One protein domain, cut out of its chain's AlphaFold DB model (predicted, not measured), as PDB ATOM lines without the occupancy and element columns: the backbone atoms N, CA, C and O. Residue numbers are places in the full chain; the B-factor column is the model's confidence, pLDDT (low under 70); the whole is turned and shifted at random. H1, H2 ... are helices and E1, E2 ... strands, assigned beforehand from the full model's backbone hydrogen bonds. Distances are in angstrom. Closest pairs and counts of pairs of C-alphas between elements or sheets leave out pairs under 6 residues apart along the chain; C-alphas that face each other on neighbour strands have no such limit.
ATOM      1  N   ASN A   5       7.280  -2.175 -29.295       94.00
ATOM      2  CA  ASN A   5       7.741  -3.245 -28.408       94.00
ATOM      3  C   ASN A   5       8.986  -3.969 -28.934       94.00
ATOM      4  O   ASN A   5       9.692  -4.579 -28.138       94.00
ATOM      5  N   ASP A   6       9.272  -3.872 -30.233       95.25
ATOM      6  CA  ASP A   6      10.370  -4.586 -30.885       95.25
ATOM      7  C   ASP A   6      10.742  -3.927 -32.232       95.25
ATOM      8  O   ASP A   6      10.026  -3.054 -32.734       95.25
ATOM      9  N   ILE A   7      11.867  -4.333 -32.822       95.25
ATOM     10  CA  ILE A   7      12.319  -3.920 -34.156       95.25
ATOM     11  C   ILE A   7      12.436  -5.177 -35.016       95.25
ATOM     12  O   ILE A   7      13.071  -6.160 -34.645       95.25
ATOM     13  N   LYS A   8      11.791  -5.176 -36.182       93.31
ATOM     14  CA  LYS A   8      11.963  -6.237 -37.173       93.31
ATOM     15  C   LYS A   8      13.200  -5.939 -38.011       93.31
ATOM     16  O   LYS A   8      13.189  -4.982 -38.785       93.31
ATOM     17  N   ASP A   9      14.199  -6.805 -37.928       90.19
ATOM     18  CA  ASP A   9      15.312  -6.784 -38.873       90.19
ATOM     19  C   ASP A   9      14.817  -7.036 -40.302       90.19
ATOM     20  O   ASP A   9      13.943  -7.875 -40.556       90.19
ATOM     21  N   GLY A  10      15.401  -6.318 -41.252       84.19
ATOM     22  CA  GLY A  10      15.129  -6.504 -42.668       84.19
ATOM     23  C   GLY A  10      15.312  -5.228 -43.468       84.19
ATOM     24  O   GLY A  10      15.351  -4.127 -42.926       84.19
ATOM     25  N   PHE A  11      15.391  -5.405 -44.780       83.75
ATOM     26  CA  PHE A  11      15.440  -4.319 -45.745       83.75
ATOM     27  C   PHE A  11      14.381  -4.578 -46.814       83.75
ATOM     28  O   PHE A  11      14.408  -5.613 -47.479       83.75
ATOM     29  N   ILE A  12      13.434  -3.655 -46.934       84.62
ATOM     30  CA  ILE A  12      12.444  -3.614 -48.009       84.62
ATOM     31  C   ILE A  12      12.418  -2.169 -48.477       84.62
ATOM     32  O   ILE A  12      12.228  -1.272 -47.656       84.62
ATOM     33  N   GLU A  13      12.630  -1.972 -49.772       86.50
ATOM     34  CA  GLU A  13      12.514  -0.662 -50.397       86.50
ATOM     35  C   GLU A  13      11.055  -0.195 -50.347       86.50
ATOM     36  O   GLU A  13      10.120  -0.946 -50.643       86.50
ATOM     37  N   GLU A  14      10.865   1.038 -49.913       90.12
ATOM     38  CA  GLU A  14       9.588   1.718 -49.874       90.12
ATOM     39  C   GLU A  14       9.187   2.226 -51.252       90.12
ATOM     40  O   GLU A  14       9.991   2.751 -52.020       90.12
ATOM     41  N   SER A  15       7.892   2.135 -51.529       92.69
ATOM     42  CA  SER A  15       7.260   2.935 -52.567       92.69
ATOM     43  C   SER A  15       6.761   4.219 -51.922       92.69
ATOM     44  O   SER A  15       5.882   4.158 -51.062       92.69
ATOM     45  N   ILE A  16       7.317   5.364 -52.321       93.44
ATOM     46  CA  ILE A  16       6.864   6.690 -51.887       93.44
ATOM     47  C   ILE A  16       6.126   7.350 -53.050       93.44
ATOM     48  O   ILE A  16       6.705   7.595 -54.107       93.44
ATOM     49  N   GLU A  17       4.851   7.652 -52.842       93.38
ATOM     50  CA  GLU A  17       4.039   8.477 -53.730       93.38
ATOM     51  C   GLU A  17       3.942   9.878 -53.128       93.38
ATOM     52  O   GLU A  17       3.505  10.029 -51.991       93.38
ATOM     53  N   ILE A  18       4.376  10.893 -53.877       92.12
ATOM     54  CA  ILE A  18       4.299  12.306 -53.492       92.12
ATOM     55  C   ILE A  18       3.592  13.068 -54.610       92.12
ATOM     56  O   ILE A  18       4.067  13.103 -55.756       92.12
ATOM     57  N   ASP A  19       2.470  13.696 -54.267       85.69
ATOM     58  CA  ASP A  19       1.651  14.464 -55.200       85.69
ATOM     59  C   ASP A  19       1.164  15.800 -54.599       85.69
ATOM     60  O   ASP A  19       1.471  16.154 -53.462       85.69
ATOM     61  N   GLU A  20       0.476  16.608 -55.411       83.62
ATOM     62  CA  GLU A  20       0.019  17.956 -55.034       83.62
ATOM     63  C   GLU A  20      -1.309  17.973 -54.244       83.62
ATOM     64  O   GLU A  20      -1.775  19.045 -53.860       83.62
ATOM     65  N   HIS A  21      -1.932  16.818 -54.001       77.44
ATOM     66  CA  HIS A  21      -3.221  16.643 -53.319       77.44
ATOM     67  C   HIS A  21      -3.095  15.895 -51.987       77.44
ATOM     68  O   HIS A  21      -3.790  16.232 -51.027       77.44
ATOM     69  N   VAL A  22      -2.214  14.898 -51.925       81.62
ATOM     70  CA  VAL A  22      -1.832  14.137 -50.742       81.62
ATOM     71  C   VAL A  22      -0.312  14.256 -50.594       81.62
ATOM     72  O   VAL A  22       0.422  13.729 -51.431       81.62
ATOM     73  N   PRO A  23       0.177  14.926 -49.533       85.81
ATOM     74  CA  PRO A  23       1.598  15.187 -49.327       85.81
ATOM     75  C   PRO A  23       2.503  13.982 -49.547       85.81
ATOM     76  O   PRO A  23       3.518  14.098 -50.228       85.81
ATOM     77  N   PHE A  24       2.135  12.833 -48.984       92.38
ATOM     78  CA  PHE A  24       2.783  11.577 -49.311       92.38
ATOM     79  C   PHE A  24       1.925  10.373 -48.920       92.38
ATOM     80  O   PHE A  24       1.107  10.430 -47.990       92.38
ATOM     81  N   ASN A  25       2.212   9.253 -49.572       94.75
ATOM     82  CA  ASN A  25       1.825   7.915 -49.158       94.75
ATOM     83  C   ASN A  25       3.038   6.988 -49.299       94.75
ATOM     84  O   ASN A  25       3.709   6.983 -50.328       94.75
ATOM     85  N   ILE A  26       3.349   6.228 -48.254       95.19
ATOM     86  CA  ILE A  26       4.503   5.329 -48.206       95.19
ATOM     87  C   ILE A  26       3.991   3.916 -48.006       95.19
ATOM     88  O   ILE A  26       3.194   3.669 -47.101       95.19
ATOM     89  N   ASN A  27       4.472   2.982 -48.819       94.38
ATOM     90  CA  ASN A  27       4.125   1.576 -48.707       94.38
ATOM     91  C   ASN A  27       5.376   0.699 -48.675       94.38
ATOM     92  O   ASN A  27       6.252   0.803 -49.534       94.38
ATOM     93  N   TRP A  28       5.422  -0.203 -47.703       91.69
ATOM     94  CA  TRP A  28       6.405  -1.269 -47.626       91.69
ATOM     95  C   TRP A  28       5.716  -2.566 -48.032       91.69
ATOM     96  O   TRP A  28       4.952  -3.154 -47.264       91.69
ATOM     97  N   ASN A  29       5.993  -3.012 -49.256       80.62
ATOM     98  CA  ASN A  29       5.398  -4.205 -49.853       80.62
ATOM     99  C   ASN A  29       5.959  -5.486 -49.211       80.62
ATOM    100  O   ASN A  29       6.735  -6.227 -49.818       80.62
ATOM    101  N   HIS A  30       5.575  -5.764 -47.962       77.94
ATOM    102  CA  HIS A  30       5.909  -7.012 -47.280       77.94
ATOM    103  C   HIS A  30       5.269  -8.174 -48.049       77.94
ATOM    104  O   HIS A  30       4.063  -8.397 -47.965       77.94
ATOM    105  N   THR A  31       6.084  -8.946 -48.769       58.03
ATOM    106  CA  THR A  31       5.667 -10.028 -49.686       58.03
ATOM    107  C   THR A  31       4.809 -11.131 -49.050       58.03
ATOM    108  O   THR A  31       4.225 -11.932 -49.772       58.03
ATOM    109  N   ASN A  32       4.691 -11.158 -47.718       55.47
ATOM    110  CA  ASN A  32       4.032 -12.217 -46.950       55.47
ATOM    111  C   ASN A  32       2.867 -11.751 -46.061       55.47
ATOM    112  O   ASN A  32       2.400 -12.531 -45.230       55.47
ATOM    113  N   SER A  33       2.383 -10.510 -46.169       57.97
ATOM    114  CA  SER A  33       1.320 -10.047 -45.270       57.97
ATOM    115  C   SER A  33      -0.081 -10.342 -45.816       57.97
ATOM    116  O   SER A  33      -0.750  -9.474 -46.369       57.97
ATOM    117  N   SER A  34      -0.547 -11.578 -45.653       57.25
ATOM    118  CA  SER A  34      -1.943 -11.963 -45.922       57.25
ATOM    119  C   SER A  34      -2.939 -11.420 -44.883       57.25
ATOM    120  O   SER A  34      -4.149 -11.563 -45.055       57.25
ATOM    121  N   TYR A  35      -2.446 -10.804 -43.805       62.00
ATOM    122  CA  TYR A  35      -3.257 -10.249 -42.726       62.00
ATOM    123  C   TYR A  35      -3.788  -8.852 -43.049       62.00
ATOM    124  O   TYR A  35      -3.131  -8.058 -43.729       62.00
ATOM    125  N   SER A  36      -4.975  -8.552 -42.516       69.12
ATOM    126  CA  SER A  36      -5.615  -7.241 -42.622       69.12
ATOM    127  C   SER A  36      -4.739  -6.124 -42.052       69.12
ATOM    128  O   SER A  36      -3.859  -6.354 -41.218       69.12
ATOM    129  N   ASN A  37      -4.996  -4.900 -42.503       79.75
ATOM    130  CA  ASN A  37      -4.351  -3.724 -41.945       79.75
ATOM    131  C   ASN A  37      -5.153  -3.225 -40.744       79.75
ATOM    132  O   ASN A  37      -6.366  -3.028 -40.841       79.75
ATOM    133  N   TYR A  38      -4.459  -3.019 -39.633       91.25
ATOM    134  CA  TYR A  38      -4.914  -2.159 -38.550       91.25
ATOM    135  C   TYR A  38      -4.399  -0.750 -38.807       91.25
ATOM    136  O   TYR A  38      -3.225  -0.576 -39.111       91.25
ATOM    137  N   TYR A  39      -5.261   0.252 -38.706       92.88
ATOM    138  CA  TYR A  39      -4.908   1.641 -38.965       92.88
ATOM    139  C   TYR A  39      -4.892   2.427 -37.667       92.88
ATOM    140  O   TYR A  39      -5.922   2.598 -37.022       92.88
ATOM    141  N   TRP A  40      -3.723   2.937 -37.301       94.62
ATOM    142  CA  TRP A  40      -3.618   3.980 -36.293       94.62
ATOM    143  C   TRP A  40      -3.809   5.328 -36.972       94.62
ATOM    144  O   TRP A  40      -3.136   5.608 -37.965       94.62
ATOM    145  N   ARG A  41      -4.701   6.166 -36.445       95.00
ATOM    146  CA  ARG A  41      -4.990   7.484 -37.014       95.00
ATOM    147  C   ARG A  41      -4.893   8.562 -35.952       95.00
ATOM    148  O   ARG A  41      -5.369   8.376 -34.833       95.00
ATOM    149  N   THR A  42      -4.312   9.698 -36.310       95.88
ATOM    150  CA  THR A  42      -4.207  10.864 -35.427       95.88
ATOM    151  C   THR A  42      -4.522  12.154 -36.167       95.88
ATOM    152  O   THR A  42      -4.517  12.203 -37.395       95.88
ATOM    153  N   GLY A  43      -4.781  13.212 -35.407       95.50
ATOM    154  CA  GLY A  43      -5.224  14.514 -35.889       95.50
ATOM    155  C   GLY A  43      -6.554  14.904 -35.254       95.50
ATOM    156  O   GLY A  43      -7.004  14.302 -34.275       95.50
ATOM    157  N   ASN A  44      -7.193  15.924 -35.815       94.88
ATOM    158  CA  ASN A  44      -8.542  16.332 -35.421       94.88
ATOM    159  C   ASN A  44      -9.633  15.837 -36.376       94.88
ATOM    160  O   ASN A  44     -10.804  16.156 -36.167       94.88
ATOM    161  N   PHE A  45      -9.258  15.089 -37.422       93.81
ATOM    162  CA  PHE A  45     -10.150  14.465 -38.406       93.81
ATOM    163  C   PHE A  45     -11.032  15.450 -39.192       93.81
ATOM    164  O   PHE A  45     -11.910  15.039 -39.947       93.81
ATOM    165  N   LYS A  46     -10.798  16.756 -39.035       93.06
ATOM    166  CA  LYS A  46     -11.481  17.831 -39.757       93.06
ATOM    167  C   LYS A  46     -10.551  18.497 -40.762       93.06
ATOM    168  O   LYS A  46     -10.957  18.768 -41.883       93.06
ATOM    169  N   ASN A  47      -9.331  18.809 -40.344       91.25
ATOM    170  CA  ASN A  47      -8.306  19.420 -41.188       91.25
ATOM    171  C   ASN A  47      -6.886  18.906 -40.892       91.25
ATOM    172  O   ASN A  47      -5.941  19.352 -41.533       91.25
ATOM    173  N   SER A  48      -6.726  17.959 -39.964       93.88
ATOM    174  CA  SER A  48      -5.504  17.173 -39.791       93.88
ATOM    175  C   SER A  48      -5.845  15.690 -39.670       93.88
ATOM    176  O   SER A  48      -6.754  15.311 -38.928       93.88
ATOM    177  N   LEU A  49      -5.130  14.864 -40.431       95.62
ATOM    178  CA  LEU A  49      -5.232  13.413 -40.427       95.62
ATOM    179  C   LEU A  49      -3.895  12.834 -40.877       95.62
ATOM    180  O   LEU A  49      -3.414  13.149 -41.963       95.62
ATOM    181  N   PHE A  50      -3.335  11.973 -40.043       96.44
ATOM    182  CA  PHE A  50      -2.175  11.156 -40.356       96.44
ATOM    183  C   PHE A  50      -2.482   9.706 -39.998       96.44
ATOM    184  O   PHE A  50      -3.098   9.439 -38.962       96.44
ATOM    185  N   GLU A  51      -2.073   8.782 -40.860       95.94
ATOM    186  CA  GLU A  51      -2.452   7.375 -40.778       95.94
ATOM    187  C   GLU A  51      -1.216   6.480 -40.863       95.94
ATOM    188  O   GLU A  51      -0.334   6.697 -41.693       95.94
ATOM    189  N   ILE A  52      -1.169   5.448 -40.022       95.62
ATOM    190  CA  ILE A  52      -0.181   4.369 -40.081       95.62
ATOM    191  C   ILE A  52      -0.931   3.044 -40.176       95.62
ATOM    192  O   ILE A  52      -1.663   2.669 -39.260       95.62
ATOM    193  N   GLY A  53      -0.719   2.317 -41.269       94.00
ATOM    194  CA  GLY A  53      -1.186   0.951 -41.455       94.00
ATOM    195  C   GLY A  53      -0.188  -0.062 -40.901       94.00
ATOM    196  O   GLY A  53       1.000  -0.043 -41.232       94.00
ATOM    197  N   LEU A  54      -0.690  -0.982 -40.088       93.19
ATOM    198  CA  LEU A  54       0.055  -2.001 -39.362       93.19
ATOM    199  C   LEU A  54      -0.423  -3.395 -39.760       93.19
ATOM    200  O   LEU A  54      -1.608  -3.620 -40.011       93.19
ATOM    201  N   ASP A  55       0.495  -4.355 -39.774       91.44
ATOM    202  CA  ASP A  55       0.136  -5.766 -39.831       91.44
ATOM    203  C   ASP A  55      -0.645  -6.170 -38.576       91.44
ATOM    204  O   ASP A  55      -0.106  -6.090 -37.473       91.44
ATOM    205  N   SER A  56      -1.891  -6.626 -38.729       88.44
ATOM    206  CA  SER A  56      -2.759  -6.920 -37.580       88.44
ATOM    207  C   SER A  56      -2.264  -8.058 -36.684       88.44
ATOM    208  O   SER A  56      -2.662  -8.128 -35.524       88.44
ATOM    209  N   LEU A  57      -1.382  -8.934 -37.185       88.12
ATOM    210  CA  LEU A  57      -0.782 -10.004 -36.388       88.12
ATOM    211  C   LEU A  57       0.531  -9.568 -35.730       88.12
ATOM    212  O   LEU A  57       0.739  -9.803 -34.542       88.12
ATOM    213  N   SER A  58       1.446  -8.989 -36.507       90.56
ATOM    214  CA  SER A  58       2.823  -8.732 -36.063       90.56
ATOM    215  C   SER A  58       3.079  -7.313 -35.555       90.56
ATOM    216  O   SER A  58       4.133  -7.072 -34.970       90.56
ATOM    217  N   GLY A  59       2.168  -6.367 -35.803       92.12
ATOM    218  CA  GLY A  59       2.349  -4.951 -35.470       92.12
ATOM    219  C   GLY A  59       3.403  -4.234 -36.314       92.12
ATOM    220  O   GLY A  59       3.699  -3.071 -36.055       92.12
ATOM    221  N   VAL A  60       3.990  -4.898 -37.313       94.00
ATOM    222  CA  VAL A  60       4.985  -4.301 -38.214       94.00
ATOM    223  C   VAL A  60       4.311  -3.249 -39.088       94.00
ATOM    224  O   VAL A  60       3.229  -3.495 -39.630       94.00
ATOM    225  N   ILE A  61       4.964  -2.102 -39.270       93.56
ATOM    226  CA  ILE A  61       4.478  -1.071 -40.190       93.56
ATOM    227  C   ILE A  61       4.413  -1.568 -41.641       93.56
ATOM    228  O   ILE A  61       5.346  -2.193 -42.148       93.56
ATOM    229  N   LYS A  62       3.297  -1.271 -42.313       92.69
ATOM    230  CA  LYS A  62       3.036  -1.609 -43.720       92.69
ATOM    231  C   LYS A  62       2.914  -0.389 -44.610       92.69
ATOM    232  O   LYS A  62       3.374  -0.419 -45.743       92.69
ATOM    233  N   ASN A  63       2.266   0.659 -44.124       94.19
ATOM    234  CA  ASN A  63       2.107   1.900 -44.866       94.19
ATOM    235  C   ASN A  63       1.912   3.077 -43.918       94.19
ATOM    236  O   ASN A  63       1.588   2.892 -42.744       94.19
ATOM    237  N   MET A  64       2.117   4.279 -44.434       95.62
ATOM    238  CA  MET A  64       1.746   5.512 -43.757       95.62
ATOM    239  C   MET A  64       1.389   6.586 -44.771       95.62
ATOM    240  O   MET A  64       1.975   6.643 -45.848       95.62
ATOM    241  N   GLY A  65       0.463   7.462 -44.409       95.50
ATOM    242  CA  GLY A  65       0.026   8.540 -45.280       95.50
ATOM    243  C   GLY A  65      -0.350   9.777 -44.492       95.50
ATOM    244  O   GLY A  65      -0.752   9.699 -43.327       95.50
ATOM    245  N   LEU A  66      -0.252  10.924 -45.154       94.88
ATOM    246  CA  LEU A  66      -0.660  12.212 -44.609       94.88
ATOM    247  C   LEU A  66      -1.811  12.799 -45.441       94.88
ATOM    248  O   LEU A  66      -1.564  13.673 -46.263       94.88
ATOM    249  N   PRO A  67      -3.067  12.344 -45.268       91.50
ATOM    250  CA  PRO A  67      -4.184  12.869 -46.055       91.50
ATOM    251  C   PRO A  67      -4.487  14.350 -45.816       91.50
ATOM    252  O   PRO A  67      -4.875  15.050 -46.745       91.50
ATOM    253  N   LEU A  68      -4.365  14.831 -44.570       91.56
ATOM    254  CA  LEU A  68      -4.724  16.203 -44.198       91.56
ATOM    255  C   LEU A  68      -3.701  16.796 -43.231       91.56
ATOM    256  O   LEU A  68      -3.286  16.151 -42.269       91.56
ATOM    257  N   SER A  69      -3.366  18.072 -43.417       88.88
ATOM    258  CA  SER A  69      -2.502  18.815 -42.501       88.88
ATOM    259  C   SER A  69      -2.945  20.269 -42.353       88.88
ATOM    260  O   SER A  69      -3.455  20.881 -43.288       88.88
ATOM    261  N   ASN A  70      -2.762  20.825 -41.153       86.94
ATOM    262  CA  ASN A  70      -3.193  22.184 -40.803       86.94
ATOM    263  C   ASN A  70      -2.121  23.017 -40.073       86.94
ATOM    264  O   ASN A  70      -2.284  24.228 -39.934       86.94
ATOM    265  N   LYS A  71      -1.048  22.390 -39.579       89.88
ATOM    266  CA  LYS A  71       0.031  23.028 -38.813       89.88
ATOM    267  C   LYS A  71       1.359  22.736 -39.483       89.88
ATOM    268  O   LYS A  71       2.012  21.749 -39.157       89.88
ATOM    269  N   VAL A  72       1.726  23.588 -40.430       92.94
ATOM    270  CA  VAL A  72       2.919  23.412 -41.258       92.94
ATOM    271  C   VAL A  72       3.813  24.630 -41.084       92.94
ATOM    272  O   VAL A  72       3.350  25.764 -41.215       92.94
ATOM    273  N   SER A  73       5.088  24.401 -40.793       94.06
ATOM    274  CA  SER A  73       6.131  25.422 -40.775       94.06
ATOM    275  C   SER A  73       7.228  25.086 -41.776       94.06
ATOM    276  O   SER A  73       7.493  23.919 -42.047       94.06
ATOM    277  N   MET A  74       7.875  26.123 -42.300       92.81
ATOM    278  CA  MET A  74       9.001  26.008 -43.225       92.81
ATOM    279  C   MET A  74      10.298  26.350 -42.495       92.81
ATOM    280  O   MET A  74      10.326  27.287 -41.693       92.81
ATOM    281  N   SER A  75      11.357  25.609 -42.794       92.12
ATOM    282  CA  SER A  75      12.681  25.742 -42.198       92.12
ATOM    283  C   SER A  75      13.724  25.741 -43.312       92.12
ATOM    284  O   SER A  75      13.756  24.826 -44.126       92.12
ATOM    285  N   GLU A  76      14.619  26.732 -43.332       90.50
ATOM    286  CA  GLU A  76      15.791  26.764 -44.235       90.50
ATOM    287  C   GLU A  76      16.913  25.817 -43.760       90.50
ATOM    288  O   GLU A  76      18.053  25.872 -44.212       90.50
ATOM    289  N   LYS A  77      16.622  24.973 -42.766       92.44
ATOM    290  CA  LYS A  77      17.555  23.982 -42.243       92.44
ATOM    291  C   LYS A  77      17.475  22.702 -43.066       92.44
ATOM    292  O   LYS A  77      16.487  22.425 -43.744       92.44
ATOM    293  N   ILE A  78      18.506  21.885 -42.913       90.56
ATOM    294  CA  ILE A  78      18.566  20.520 -43.425       90.56
ATOM    295  C   ILE A  78      18.232  19.576 -42.268       90.56
ATOM    296  O   ILE A  78      18.683  19.780 -41.139       90.56
ATOM    297  N   LEU A  79      17.439  18.549 -42.550       90.06
ATOM    298  CA  LEU A  79      17.146  17.482 -41.611       90.06
ATOM    299  C   LEU A  79      18.356  16.543 -41.536       90.06
ATOM    300  O   LEU A  79      18.732  15.903 -42.523       90.06
ATOM    301  N   GLU A  80      18.992  16.502 -40.368       84.38
ATOM    302  CA  GLU A  80      20.198  15.709 -40.136       84.38
ATOM    303  C   GLU A  80      19.877  14.222 -39.956       84.38
ATOM    304  O   GLU A  80      18.953  13.829 -39.238       84.38
ATOM    305  N   THR A  81      20.702  13.372 -40.565       76.81
ATOM    306  CA  THR A  81      20.659  11.927 -40.343       76.81
ATOM    307  C   THR A  81      21.388  11.584 -39.050       76.81
ATOM    308  O   THR A  81      22.614  11.546 -38.982       76.81
ATOM    309  N   ASN A  82      20.617  11.321 -38.002       79.12
ATOM    310  CA  ASN A  82      21.155  10.876 -36.723       79.12
ATOM    311  C   ASN A  82      21.581   9.398 -36.763       79.12
ATOM    312  O   ASN A  82      21.159   8.623 -37.632       79.12
ATOM    313  N   TYR A  83      22.386   8.989 -35.776       89.25
ATOM    314  CA  TYR A  83      22.654   7.573 -35.530       89.25
ATOM    315  C   TYR A  83      21.329   6.817 -35.365       89.25
ATOM    316  O   TYR A  83      20.456   7.241 -34.609       89.25
ATOM    317  N   SER A  84      21.176   5.713 -36.094       93.31
ATOM    318  CA  SER A  84      19.926   4.957 -36.160       93.31
ATOM    319  C   SER A  84      20.174   3.460 -36.296       93.31
ATOM    320  O   SER A  84      21.166   3.021 -36.882       93.31
ATOM    321  N   VAL A  85      19.239   2.675 -35.766       95.00
ATOM    322  CA  VAL A  85      19.171   1.222 -35.942       95.00
ATOM    323  C   VAL A  85      18.381   0.929 -37.217       95.00
ATOM    324  O   VAL A  85      17.316   1.504 -37.429       95.00
ATOM    325  N   GLN A  86      18.892   0.052 -38.083       95.19
ATOM    326  CA  GLN A  86      18.183  -0.348 -39.304       95.19
ATOM    327  C   GLN A  86      17.086  -1.365 -38.981       95.19
ATOM    328  O   GLN A  86      17.348  -2.341 -38.286       95.19
ATOM    329  N   GLY A  87      15.886  -1.173 -39.525       94.75
ATOM    330  CA  GLY A  87      14.800  -2.148 -39.411       94.75
ATOM    331  C   GLY A  87      13.423  -1.515 -39.549       94.75
ATOM    332  O   GLY A  87      13.293  -0.393 -40.033       94.75
ATOM    333  N   PHE A  88      12.392  -2.237 -39.111       95.12
ATOM    334  CA  PHE A  88      11.007  -1.766 -39.086       95.12
ATOM    335  C   PHE A  88      10.479  -1.741 -37.651       95.12
ATOM    336  O   PHE A  88      10.602  -2.755 -36.955       95.12
ATOM    337  N   PRO A  89       9.833  -0.655 -37.199       94.94
ATOM    338  CA  PRO A  89       9.179  -0.651 -35.898       94.94
ATOM    339  C   PRO A  89       8.053  -1.697 -35.851       94.94
ATOM    340  O   PRO A  89       7.238  -1.800 -36.775       94.94
ATOM    341  N   LYS A  90       8.004  -2.465 -34.757       95.00
ATOM    342  CA  LYS A  90       6.859  -3.304 -34.388       95.00
ATOM    343  C   LYS A  90       6.085  -2.625 -33.272       95.00
ATOM    344  O   LYS A  90       6.620  -2.357 -32.194       95.00
ATOM    345  N   PHE A  91       4.823  -2.337 -33.544       94.75
ATOM    346  CA  PHE A  91       3.947  -1.638 -32.622       94.75
ATOM    347  C   PHE A  91       3.175  -2.606 -31.727       94.75
ATOM    348  O   PHE A  91       2.769  -3.694 -32.134       94.75
ATOM    349  N   GLU A  92       2.956  -2.192 -30.483       93.50
ATOM    350  CA  GLU A  92       2.175  -2.939 -29.509       93.50
ATOM    351  C   GLU A  92       0.676  -2.851 -29.839       93.50
ATOM    352  O   GLU A  92       0.066  -1.783 -29.760       93.50
ATOM    353  N   LEU A  93       0.081  -3.998 -30.182       91.06
ATOM    354  CA  LEU A  93      -1.339  -4.121 -30.540       91.06
ATOM    355  C   LEU A  93      -2.217  -4.702 -29.417       91.06
ATOM    356  O   LEU A  93      -3.423  -4.840 -29.590       91.06
ATOM    357  N   SER A  94      -1.644  -5.040 -28.257       86.94
ATOM    358  CA  SER A  94      -2.313  -5.762 -27.155       86.94
ATOM    359  C   SER A  94      -3.610  -5.102 -26.657       86.94
ATOM    360  O   SER A  94      -4.518  -5.790 -26.196       86.94
ATOM    361  N   HIS A  95      -3.699  -3.775 -26.754       82.75
ATOM    362  CA  HIS A  95      -4.840  -2.973 -26.302       82.75
ATOM    363  C   HIS A  95      -5.820  -2.595 -27.418       82.75
ATOM    364  O   HIS A  95      -6.784  -1.873 -27.160       82.75
ATOM    365  N   TRP A  96      -5.573  -3.032 -28.652       85.19
ATOM    366  CA  TRP A  96      -6.451  -2.735 -29.772       85.19
ATOM    367  C   TRP A  96      -7.660  -3.663 -29.702       85.19
ATOM    368  O   TRP A  96      -7.530  -4.883 -29.602       85.19
ATOM    369  N   THR A  97      -8.853  -3.077 -29.714       74.19
ATOM    370  CA  THR A  97     -10.090  -3.839 -29.895       74.19
ATOM    371  C   THR A  97     -10.124  -4.386 -31.324       74.19
ATOM    372  O   THR A  97      -9.361  -3.947 -32.179       74.19
ATOM    373  N   SER A  98     -10.997  -5.354 -31.619       63.84
ATOM    374  CA  SER A  98     -11.096  -6.002 -32.942       63.84
ATOM    375  C   SER A  98     -11.542  -5.075 -34.091       63.84
ATOM    376  O   SER A  98     -12.007  -5.554 -35.125       63.84
ATOM    377  N   GLU A  99     -11.471  -3.761 -33.905       69.00
ATOM    378  CA  GLU A  99     -11.769  -2.753 -34.908       69.00
ATOM    379  C   GLU A  99     -10.541  -2.522 -35.794       69.00
ATOM    380  O   GLU A  99      -9.399  -2.518 -35.342       69.00
ATOM    381  N   TYR A 100     -10.777  -2.327 -37.091       82.19
ATOM    382  CA  TYR A 100      -9.714  -2.073 -38.067       82.19
ATOM    383  C   TYR A 100      -9.020  -0.716 -37.868       82.19
ATOM    384  O   TYR A 100      -7.976  -0.482 -38.471       82.19
ATOM    385  N   TYR A 101      -9.589   0.168 -37.043       86.69
ATOM    386  CA  TYR A 101      -9.119   1.529 -36.821       86.69
ATOM    387  C   TYR A 101      -8.938   1.801 -35.330       86.69
ATOM    388  O   TYR A 101      -9.797   1.465 -34.520       86.69
ATOM    389  N   TYR A 102      -7.841   2.467 -34.991       91.19
ATOM    390  CA  TYR A 102      -7.604   3.060 -33.686       91.19
ATOM    391  C   TYR A 102      -7.432   4.569 -33.855       91.19
ATOM    392  O   TYR A 102      -6.399   5.039 -34.341       91.19
ATOM    393  N   ASP A 103      -8.445   5.323 -33.432       92.56
ATOM    394  CA  ASP A 103      -8.453   6.781 -33.522       92.56
ATOM    395  C   ASP A 103      -7.886   7.406 -32.254       92.56
ATOM    396  O   ASP A 103      -8.418   7.252 -31.153       92.56
ATOM    397  N   PHE A 104      -6.798   8.151 -32.415       92.31
ATOM    398  CA  PHE A 104      -6.134   8.869 -31.343       92.31
ATOM    399  C   PHE A 104      -6.244  10.375 -31.584       92.31
ATOM    400  O   PHE A 104      -5.509  10.948 -32.381       92.31
ATOM    401  N   PHE A 105      -7.175  11.035 -30.895       93.75
ATOM    402  CA  PHE A 105      -7.408  12.475 -31.045       93.75
ATOM    403  C   PHE A 105      -6.256  13.295 -30.453       93.75
ATOM    404  O   PHE A 105      -6.273  13.675 -29.282       93.75
ATOM    405  N   GLN A 106      -5.257  13.578 -31.285       93.50
ATOM    406  CA  GLN A 106      -4.129  14.436 -30.960       93.50
ATOM    407  C   GLN A 106      -3.647  15.188 -32.200       93.50
ATOM    408  O   GLN A 106      -3.436  14.609 -33.264       93.50
ATOM    409  N   GLU A 107      -3.447  16.495 -32.048       94.19
ATOM    410  CA  GLU A 107      -2.835  17.322 -33.087       94.19
ATOM    411  C   GLU A 107      -1.349  17.001 -33.249       94.19
ATOM    412  O   GLU A 107      -0.651  16.747 -32.272       94.19
ATOM    413  N   PHE A 108      -0.858  17.123 -34.476       95.44
ATOM    414  CA  PHE A 108       0.559  17.042 -34.813       95.44
ATOM    415  C   PHE A 108       0.975  18.299 -35.582       95.44
ATOM    416  O   PHE A 108       0.129  19.065 -36.052       95.44
ATOM    417  N   SER A 109       2.277  18.534 -35.692       95.38
ATOM    418  CA  SER A 109       2.838  19.602 -36.522       95.38
ATOM    419  C   SER A 109       3.798  19.035 -37.550       95.38
ATOM    420  O   SER A 109       4.475  18.044 -37.286       95.38
ATOM    421  N   ILE A 110       3.880  19.699 -38.694       95.31
ATOM    422  CA  ILE A 110       4.814  19.378 -39.763       95.31
ATOM    423  C   ILE A 110       5.831  20.503 -39.863       95.31
ATOM    424  O   ILE A 110       5.454  21.668 -39.977       95.31
ATOM    425  N   GLU A 111       7.107  20.151 -39.862       95.25
ATOM    426  CA  GLU A 111       8.183  21.059 -40.246       95.25
ATOM    427  C   GLU A 111       8.787  20.566 -41.560       95.25
ATOM    428  O   GLU A 111       9.236  19.423 -41.647       95.25
ATOM    429  N   LEU A 112       8.746  21.407 -42.592       95.12
ATOM    430  CA  LEU A 112       9.355  21.134 -43.887       95.12
ATOM    431  C   LEU A 112      10.750  21.761 -43.934       95.12
ATOM    432  O   LEU A 112      10.918  22.938 -43.610       95.12
ATOM    433  N   PHE A 113      11.722  20.962 -44.349       95.69
ATOM    434  CA  PHE A 113      13.136  21.298 -44.479       95.69
ATOM    435  C   PHE A 113      13.531  21.307 -45.957       95.69
ATOM    436  O   PHE A 113      12.770  20.863 -46.818       95.69
ATOM    437  N   GLU A 114      14.749  21.746 -46.268       94.06
ATOM    438  CA  GLU A 114      15.236  21.764 -47.656       94.06
ATOM    439  C   GLU A 114      15.376  20.363 -48.282       94.06
ATOM    440  O   GLU A 114      15.306  20.225 -49.502       94.06
ATOM    441  N   ASN A 115      15.572  19.325 -47.460       95.00
ATOM    442  CA  ASN A 115      15.832  17.943 -47.888       95.00
ATOM    443  C   ASN A 115      14.893  16.907 -47.245       95.00
ATOM    444  O   ASN A 115      15.161  15.705 -47.323       95.00
ATOM    445  N   GLY A 116      13.850  17.339 -46.540       96.00
ATOM    446  CA  GLY A 116      13.050  16.430 -45.732       96.00
ATOM    447  C   GLY A 116      11.824  17.073 -45.108       96.00
ATOM    448  O   GLY A 116      11.586  18.271 -45.240       96.00
ATOM    449  N   LEU A 117      11.052  16.267 -44.391       95.94
ATOM    450  CA  LEU A 117       9.952  16.734 -43.553       95.94
ATOM    451  C   LEU A 117       9.951  15.975 -42.228       95.94
ATOM    452  O   LEU A 117      10.327  14.806 -42.179       95.94
ATOM    453  N   SER A 118       9.479  16.629 -41.176       96.25
ATOM    454  CA  SER A 118       9.285  16.038 -39.856       96.25
ATOM    455  C   SER A 118       7.826  16.156 -39.443       96.25
ATOM    456  O   SER A 118       7.277  17.257 -39.437       96.25
ATOM    457  N   ILE A 119       7.216  15.047 -39.031       96.50
ATOM    458  CA  ILE A 119       5.912  15.008 -38.362       96.50
ATOM    459  C   ILE A 119       6.152  14.831 -36.867       96.50
ATOM    460  O   ILE A 119       6.606  13.776 -36.429       96.50
ATOM    461  N   CYS A 120       5.809  15.844 -36.078       95.94
ATOM    462  CA  CYS A 120       5.963  15.844 -34.626       95.94
ATOM    463  C   CYS A 120       4.608  15.610 -33.946       95.94
ATOM    464  O   CYS A 120       3.702  16.437 -34.079       95.94
ATOM    465  N   PHE A 121       4.478  14.521 -33.181       94.12
ATOM    466  CA  PHE A 121       3.260  14.204 -32.418       94.12
ATOM    467  C   PHE A 121       3.278  14.827 -31.020       94.12
ATOM    468  O   PHE A 121       2.258  15.292 -30.514       94.12
ATOM    469  N   TYR A 122       4.448  14.847 -30.385       87.69
ATOM    470  CA  TYR A 122       4.693  15.520 -29.114       87.69
ATOM    471  C   TYR A 122       6.196  15.741 -28.928       87.69
ATOM    472  O   TYR A 122       7.021  15.126 -29.601       87.69
ATOM    473  N   GLN A 123       6.550  16.647 -28.021       84.31
ATOM    474  CA  GLN A 123       7.939  16.953 -27.707       84.31
ATOM    475  C   GLN A 123       8.427  16.057 -26.569       84.31
ATOM    476  O   GLN A 123       7.870  16.101 -25.474       84.31
ATOM    477  N   ASP A 124       9.474  15.279 -26.830       85.44
ATOM    478  CA  ASP A 124      10.126  14.426 -25.836       85.44
ATOM    479  C   ASP A 124      11.584  14.157 -26.222       85.44
ATOM    480  O   ASP A 124      11.996  14.402 -27.362       85.44
ATOM    481  N   ASN A 125      12.367  13.654 -25.273       89.38
ATOM    482  CA  ASN A 125      13.724  13.198 -25.516       89.38
ATOM    483  C   ASN A 125      13.693  11.918 -26.356       89.38
ATOM    484  O   ASN A 125      13.060  10.926 -25.991       89.38
ATOM    485  N   VAL A 126      14.400  11.946 -27.482       92.56
ATOM    486  CA  VAL A 126      14.569  10.784 -28.354       92.56
ATOM    487  C   VAL A 126      15.656   9.889 -27.765       92.56
ATOM    488  O   VAL A 126      16.790  10.330 -27.600       92.56
ATOM    489  N   GLU A 127      15.300   8.644 -27.462       93.94
ATOM    490  CA  GLU A 127      16.215   7.618 -26.949       93.94
ATOM    491  C   GLU A 127      16.750   6.744 -28.092       93.94
ATOM    492  O   GLU A 127      17.922   6.381 -28.115       93.94
ATOM    493  N   GLU A 128      15.894   6.420 -29.064       95.25
ATOM    494  CA  GLU A 128      16.236   5.541 -30.180       95.25
ATOM    495  C   GLU A 128      15.622   6.048 -31.484       95.25
ATOM    496  O   GLU A 128      14.522   6.605 -31.505       95.25
ATOM    497  N   ILE A 129      16.341   5.838 -32.587       96.56
ATOM    498  CA  ILE A 129      15.866   6.139 -33.934       96.56
ATOM    499  C   ILE A 129      15.939   4.861 -34.758       96.56
ATOM    500  O   ILE A 129      17.018   4.291 -34.933       96.56
ATOM    501  N   VAL A 130      14.796   4.429 -35.285       96.25
ATOM    502  CA  VAL A 130      14.712   3.301 -36.219       96.25
ATOM    503  C   VAL A 130      14.640   3.854 -37.630       96.25
ATOM    504  O   VAL A 130      13.750   4.643 -37.932       96.25
ATOM    505  N   LYS A 131      15.572   3.452 -38.490       95.38
ATOM    506  CA  LYS A 131      15.624   3.871 -39.890       95.38
ATOM    507  C   LYS A 131      15.132   2.744 -40.792       95.38
ATOM    508  O   LYS A 131      15.675   1.639 -40.783       95.38
ATOM    509  N   THR A 132      14.134   3.069 -41.602       93.75
ATOM    510  CA  THR A 132      13.602   2.248 -42.686       93.75
ATOM    511  C   THR A 132      13.818   3.009 -43.993       93.75
ATOM    512  O   THR A 132      12.962   3.780 -44.419       93.75
ATOM    513  N   ASN A 133      15.003   2.832 -44.590       92.81
ATOM    514  CA  ASN A 133      15.461   3.570 -45.775       92.81
ATOM    515  C   ASN A 133      15.299   5.097 -45.619       92.81
ATOM    516  O   ASN A 133      16.021   5.662 -44.798       92.81
ATOM    517  N   ARG A 134      14.386   5.779 -46.329       94.25
ATOM    518  CA  ARG A 134      14.206   7.241 -46.227       94.25
ATOM    519  C   ARG A 134      13.342   7.682 -45.042       94.25
ATOM    520  O   ARG A 134      13.127   8.876 -44.873       94.25
ATOM    521  N   VAL A 135      12.853   6.762 -44.210       96.06
ATOM    522  CA  VAL A 135      11.979   7.078 -43.066       96.06
ATOM    523  C   VAL A 135      12.686   6.806 -41.743       96.06
ATOM    524  O   VAL A 135      13.268   5.737 -41.554       96.06
ATOM    525  N   LEU A 136      12.617   7.752 -40.807       96.44
ATOM    526  CA  LEU A 136      13.149   7.622 -39.453       96.44
ATOM    527  C   LEU A 136      12.018   7.735 -38.437       96.44
ATOM    528  O   LEU A 136      11.265   8.705 -38.428       96.44
ATOM    529  N   PHE A 137      11.936   6.761 -37.539       96.62
ATOM    530  CA  PHE A 137      10.996   6.734 -36.426       96.62
ATOM    531  C   PHE A 137      11.740   7.092 -35.147       96.62
ATOM    532  O   PHE A 137      12.615   6.347 -34.709       96.62
ATOM    533  N   HIS A 138      11.384   8.223 -34.549       96.44
ATOM    534  CA  HIS A 138      11.967   8.700 -33.303       96.44
ATOM    535  C   HIS A 138      11.159   8.167 -32.131       96.44
ATOM    536  O   HIS A 138       9.939   8.347 -32.057       96.44
ATOM    537  N   ILE A 139      11.851   7.502 -31.216       95.69
ATOM    538  CA  ILE A 139      11.247   6.755 -30.124       95.69
ATOM    539  C   ILE A 139      11.715   7.358 -28.805       95.69
ATOM    540  O   ILE A 139      12.917   7.519 -28.579       95.69
ATOM    541  N   SER A 140      10.765   7.688 -27.932       95.56
ATOM    542  CA  SER A 140      11.068   8.140 -26.576       95.56
ATOM    543  C   SER A 140      11.561   6.995 -25.687       95.56
ATOM    544  O   SER A 140      11.470   5.810 -26.032       95.56
ATOM    545  N   LYS A 141      12.027   7.338 -24.486       93.62
ATOM    546  CA  LYS A 141      12.442   6.368 -23.464       93.62
ATOM    547  C   LYS A 141      11.317   5.407 -23.058       93.62
ATOM    548  O   LYS A 141      11.561   4.236 -22.775       93.62
ATOM    549  N   GLU A 142      10.072   5.870 -23.083       94.50
ATOM    550  CA  GLU A 142       8.855   5.095 -22.811       94.50
ATOM    551  C   GLU A 142       8.447   4.204 -23.993       94.50
ATOM    552  O   GLU A 142       7.391   3.562 -23.951       94.50
ATOM    553  N   ARG A 143       9.288   4.133 -25.035       95.31
ATOM    554  CA  ARG A 143       9.064   3.384 -26.273       95.31
ATOM    555  C   ARG A 143       7.919   3.933 -27.117       95.31
ATOM    556  O   ARG A 143       7.291   3.193 -27.871       95.31
ATOM    557  N   ILE A 144       7.618   5.217 -26.985       95.12
ATOM    558  CA  ILE A 144       6.501   5.855 -27.673       95.12
ATOM    559  C   ILE A 144       7.023   6.581 -28.919       95.12
ATOM    560  O   ILE A 144       8.024   7.290 -28.856       95.12
ATOM    561  N   LEU A 145       6.329   6.437 -30.049       95.94
ATOM    562  CA  LEU A 145       6.648   7.160 -31.282       95.94
ATOM    563  C   LEU A 145       6.402   8.664 -31.101       95.94
ATOM    564  O   LEU A 145       5.249   9.070 -30.967       95.94
ATOM    565  N   SER A 146       7.458   9.478 -31.098       95.44
ATOM    566  CA  SER A 146       7.380  10.932 -30.881       95.44
ATOM    567  C   SER A 146       7.400  11.746 -32.170       95.44
ATOM    568  O   SER A 146       6.699  12.758 -32.278       95.44
ATOM    569  N   ARG A 147       8.172  11.290 -33.159       96.12
ATOM    570  CA  ARG A 147       8.393  11.999 -34.419       96.12
ATOM    571  C   ARG A 147       8.684  11.030 -35.559       96.12
ATOM    572  O   ARG A 147       9.265   9.967 -35.333       96.12
ATOM    573  N   ILE A 148       8.274  11.395 -36.769       97.00
ATOM    574  CA  ILE A 148       8.678  10.710 -37.998       97.00
ATOM    575  C   ILE A 148       9.349  11.708 -38.928       97.00
ATOM    576  O   ILE A 148       8.730  12.707 -39.285       97.00
ATOM    577  N   ASP A 149      10.559  11.379 -39.367       96.94
ATOM    578  CA  ASP A 149      11.291  12.163 -40.354       96.94
ATOM    579  C   ASP A 149      11.306  11.405 -41.692       96.94
ATOM    580  O   ASP A 149      11.634  10.218 -41.736       96.94
ATOM    581  N   LEU A 150      10.953  12.082 -42.786       96.38
ATOM    582  CA  LEU A 150      11.186  11.620 -44.157       96.38
ATOM    583  C   LEU A 150      12.367  12.415 -44.716       96.38
ATOM    584  O   LEU A 150      12.305  13.644 -44.792       96.38
ATOM    585  N   ILE A 151      13.439  11.717 -45.073       95.38
ATOM    586  CA  ILE A 151      14.716  12.304 -45.497       95.38
ATOM    587  C   ILE A 151      14.994  12.075 -46.977       95.38
ATOM    588  O   ILE A 151      14.301  11.328 -47.671       95.38
ATOM    589  N   ASP A 152      16.073  12.704 -47.438       94.31
ATOM    590  CA  ASP A 152      16.597  12.572 -48.791       94.31
ATOM    591  C   ASP A 152      15.539  12.931 -49.846       94.31
ATOM    592  O   ASP A 152      15.493  12.336 -50.922       94.31
ATOM    593  N   LEU A 153      14.649  13.879 -49.528       95.25
ATOM    594  CA  LEU A 153      13.665  14.421 -50.460       95.25
ATOM    595  C   LEU A 153      14.356  15.315 -51.487       95.25
ATOM    596  O   LEU A 153      15.121  16.218 -51.153       95.25
ATOM    597  N   SER A 154      14.065  15.062 -52.756       95.12
ATOM    598  CA  SER A 154      14.474  15.905 -53.871       95.12
ATOM    599  C   SER A 154      13.724  17.237 -53.865       95.12
ATOM    600  O   SER A 154      12.631  17.366 -53.311       95.12
ATOM    601  N   SER A 155      14.270  18.237 -54.556       93.94
ATOM    602  CA  SER A 155      13.618  19.547 -54.680       93.94
ATOM    603  C   SER A 155      12.230  19.471 -55.333       93.94
ATOM    604  O   SER A 155      11.361  20.272 -55.000       93.94
ATOM    605  N   ASP A 156      12.004  18.509 -56.237       94.81
ATOM    606  CA  ASP A 156      10.693  18.272 -56.857       94.81
ATOM    607  C   ASP A 156       9.692  17.668 -55.856       94.81
ATOM    608  O   ASP A 156       8.558  18.135 -55.758       94.81
ATOM    609  N   GLU A 157      10.121  16.701 -55.041       95.56
ATOM    610  CA  GLU A 157       9.299  16.145 -53.957       95.56
ATOM    611  C   GLU A 157       8.924  17.222 -52.925       95.56
ATOM    612  O   GLU A 157       7.751  17.370 -52.586       95.56
ATOM    613  N   ILE A 158       9.891  18.037 -52.486       94.19
ATOM    614  CA  ILE A 158       9.649  19.166 -51.574       94.19
ATOM    615  C   ILE A 158       8.667  20.172 -52.180       94.19
ATOM    616  O   ILE A 158       7.765  20.654 -51.487       94.19
ATOM    617  N   PHE A 159       8.801  20.482 -53.472       92.56
ATOM    618  CA  PHE A 159       7.888  21.384 -54.167       92.56
ATOM    619  C   PHE A 159       6.446  20.850 -54.167       92.56
ATOM    620  O   PHE A 159       5.519  21.593 -53.827       92.56
ATOM    621  N   ARG A 160       6.247  19.566 -54.485       93.62
ATOM    622  CA  ARG A 160       4.920  18.921 -54.489       93.62
ATOM    623  C   ARG A 160       4.308  18.846 -53.090       93.62
ATOM    624  O   ARG A 160       3.156  19.238 -52.912       93.62
ATOM    625  N   ILE A 161       5.101  18.473 -52.083       93.44
ATOM    626  CA  ILE A 161       4.670  18.502 -50.681       93.44
ATOM    627  C   ILE A 161       4.243  19.919 -50.301       93.44
ATOM    628  O   ILE A 161       3.135  20.101 -49.807       93.44
ATOM    629  N   THR A 162       5.053  20.935 -50.613       91.44
ATOM    630  CA  THR A 162       4.730  22.343 -50.329       91.44
ATOM    631  C   THR A 162       3.386  22.745 -50.935       91.44
ATOM    632  O   THR A 162       2.590  23.415 -50.272       91.44
ATOM    633  N   LYS A 163       3.096  22.326 -52.172       90.62
ATOM    634  CA  LYS A 163       1.803  22.571 -52.826       90.62
ATOM    635  C   LYS A 163       0.652  21.906 -52.076       90.62
ATOM    636  O   LYS A 163      -0.306  22.600 -51.737       90.62
ATOM    637  N   SER A 164       0.781  20.620 -51.761       88.81
ATOM    638  CA  SER A 164      -0.271  19.849 -51.087       88.81
ATOM    639  C   SER A 164      -0.621  20.390 -49.694       88.81
ATOM    640  O   SER A 164      -1.790  20.457 -49.323       88.81
ATOM    641  N   VAL A 165       0.377  20.859 -48.937       85.56
ATOM    642  CA  VAL A 165       0.177  21.358 -47.568       85.56
ATOM    643  C   VAL A 165      -0.211  22.842 -47.507       85.56
ATOM    644  O   VAL A 165      -0.764  23.292 -46.507       85.56
ATOM    645  N   SER A 166       0.054  23.618 -48.567       78.75
ATOM    646  CA  SER A 166      -0.298  25.050 -48.637       78.75
ATOM    647  C   SER A 166      -1.713  25.301 -49.165       78.75
ATOM    648  O   SER A 166      -2.301  26.346 -48.886       78.75
ATOM    649  N   TYR A 167      -2.264  24.362 -49.937       62.59
ATOM    650  CA  TYR A 167      -3.609  24.438 -50.498       62.59
ATOM    651  C   TYR A 167      -4.440  23.271 -49.962       62.59
ATOM    652  O   TYR A 167      -4.589  22.282 -50.676       62.59
TER     653      TYR A 167
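AT A GLANCE: This is residues 5 to 167 of the 170 residues of an uncharacterized protein of Paenibacillus sp. FSL H8-0548 (UniProt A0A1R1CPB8). Two six-stranded sheets stand partly face to face with their strands crossed. The small antiparallel pair E1 and E8 bridges them at one end, and helix H1 sits at the opposite end, by E6, E7 and E10. The printed part has 163 residues, with E1 to E14 followed by H1, and is mostly strand. Both large sheets are mixed, in the orders E2, E3, E6, E5, E4, E9 and E7, E10, E11, E14, E13, E12. The whole is compact and rounded, with a radius of gyration of the C-alphas of 15.0 A and spans of 40 by 36 by 32 A.

IN THESE COORDINATES: Find C-alpha 61 at (4.478, -1.071, -40.190); from there E6, residues 61 to 68, runs 20.0 A. Its sheet also has E2, 14 to 17; E3, 25 to 28; E4, 37 to 43, 19.2 A; E5, 49 to 55, 19.9 A; and E9, 101 to 105. In the second sheet look for E7, 72 to 74; E10, 109 to 112; E11, 117 to 120; E12, 126 to 132, 16.7 A; E13, 135 to 140, 16.5 A; and E14, 145 to 150. E1, 5 to 8, begins at (7.741, -3.245, -28.408); E8 is 88 to 91. H1, 155 to 166, runs 16.1 A to (-0.298, 25.050, -48.637).

HOW THE PARTS SIT: Start at E5 and E6, an antiparallel hairpin with N 53 and O 63 2.8 A apart. E4, E5 and E6 form a meander, each strand the antiparallel neighbour of the one before; E3 beside E6 makes it a Greek key, the first of four strands neighbouring the fourth, with N 26 and O 64 at 2.8 A. At the edge, E9 is parallel to E4, with N 102 and O 39 at 2.8 A. E12, E13 and E14 are the other meander, and E11 to E14 the other Greek key, with N 119 and O 148 at 2.8 A. E6 and E14 are apart. In E1 and E8, N 8 and O 88 are 2.8 A apart. E8 comes closest to E6 at the C-alphas of Ile 61 and Pro 89, 6.4 A, and to E12 at those of Phe 88 and Thr 132, 6.0 A. H1 is on the second sheet at a height of 9.6 A and only grazes the first; in H1 every O i to N i+4 pair is within hydrogen-bond range.

THE WHOLE: Look to Glu 76 and Ser 98 for the C-alphas farthest apart, 43.9 A. The printed part has no cut. The link from E7 to E8 is long, 13 residues, and its residues 85 to 86 pair, parallel, with 130 to 131 of E12. Confidence is under 70 at residues 31 to 36, 98 to 99 and 167.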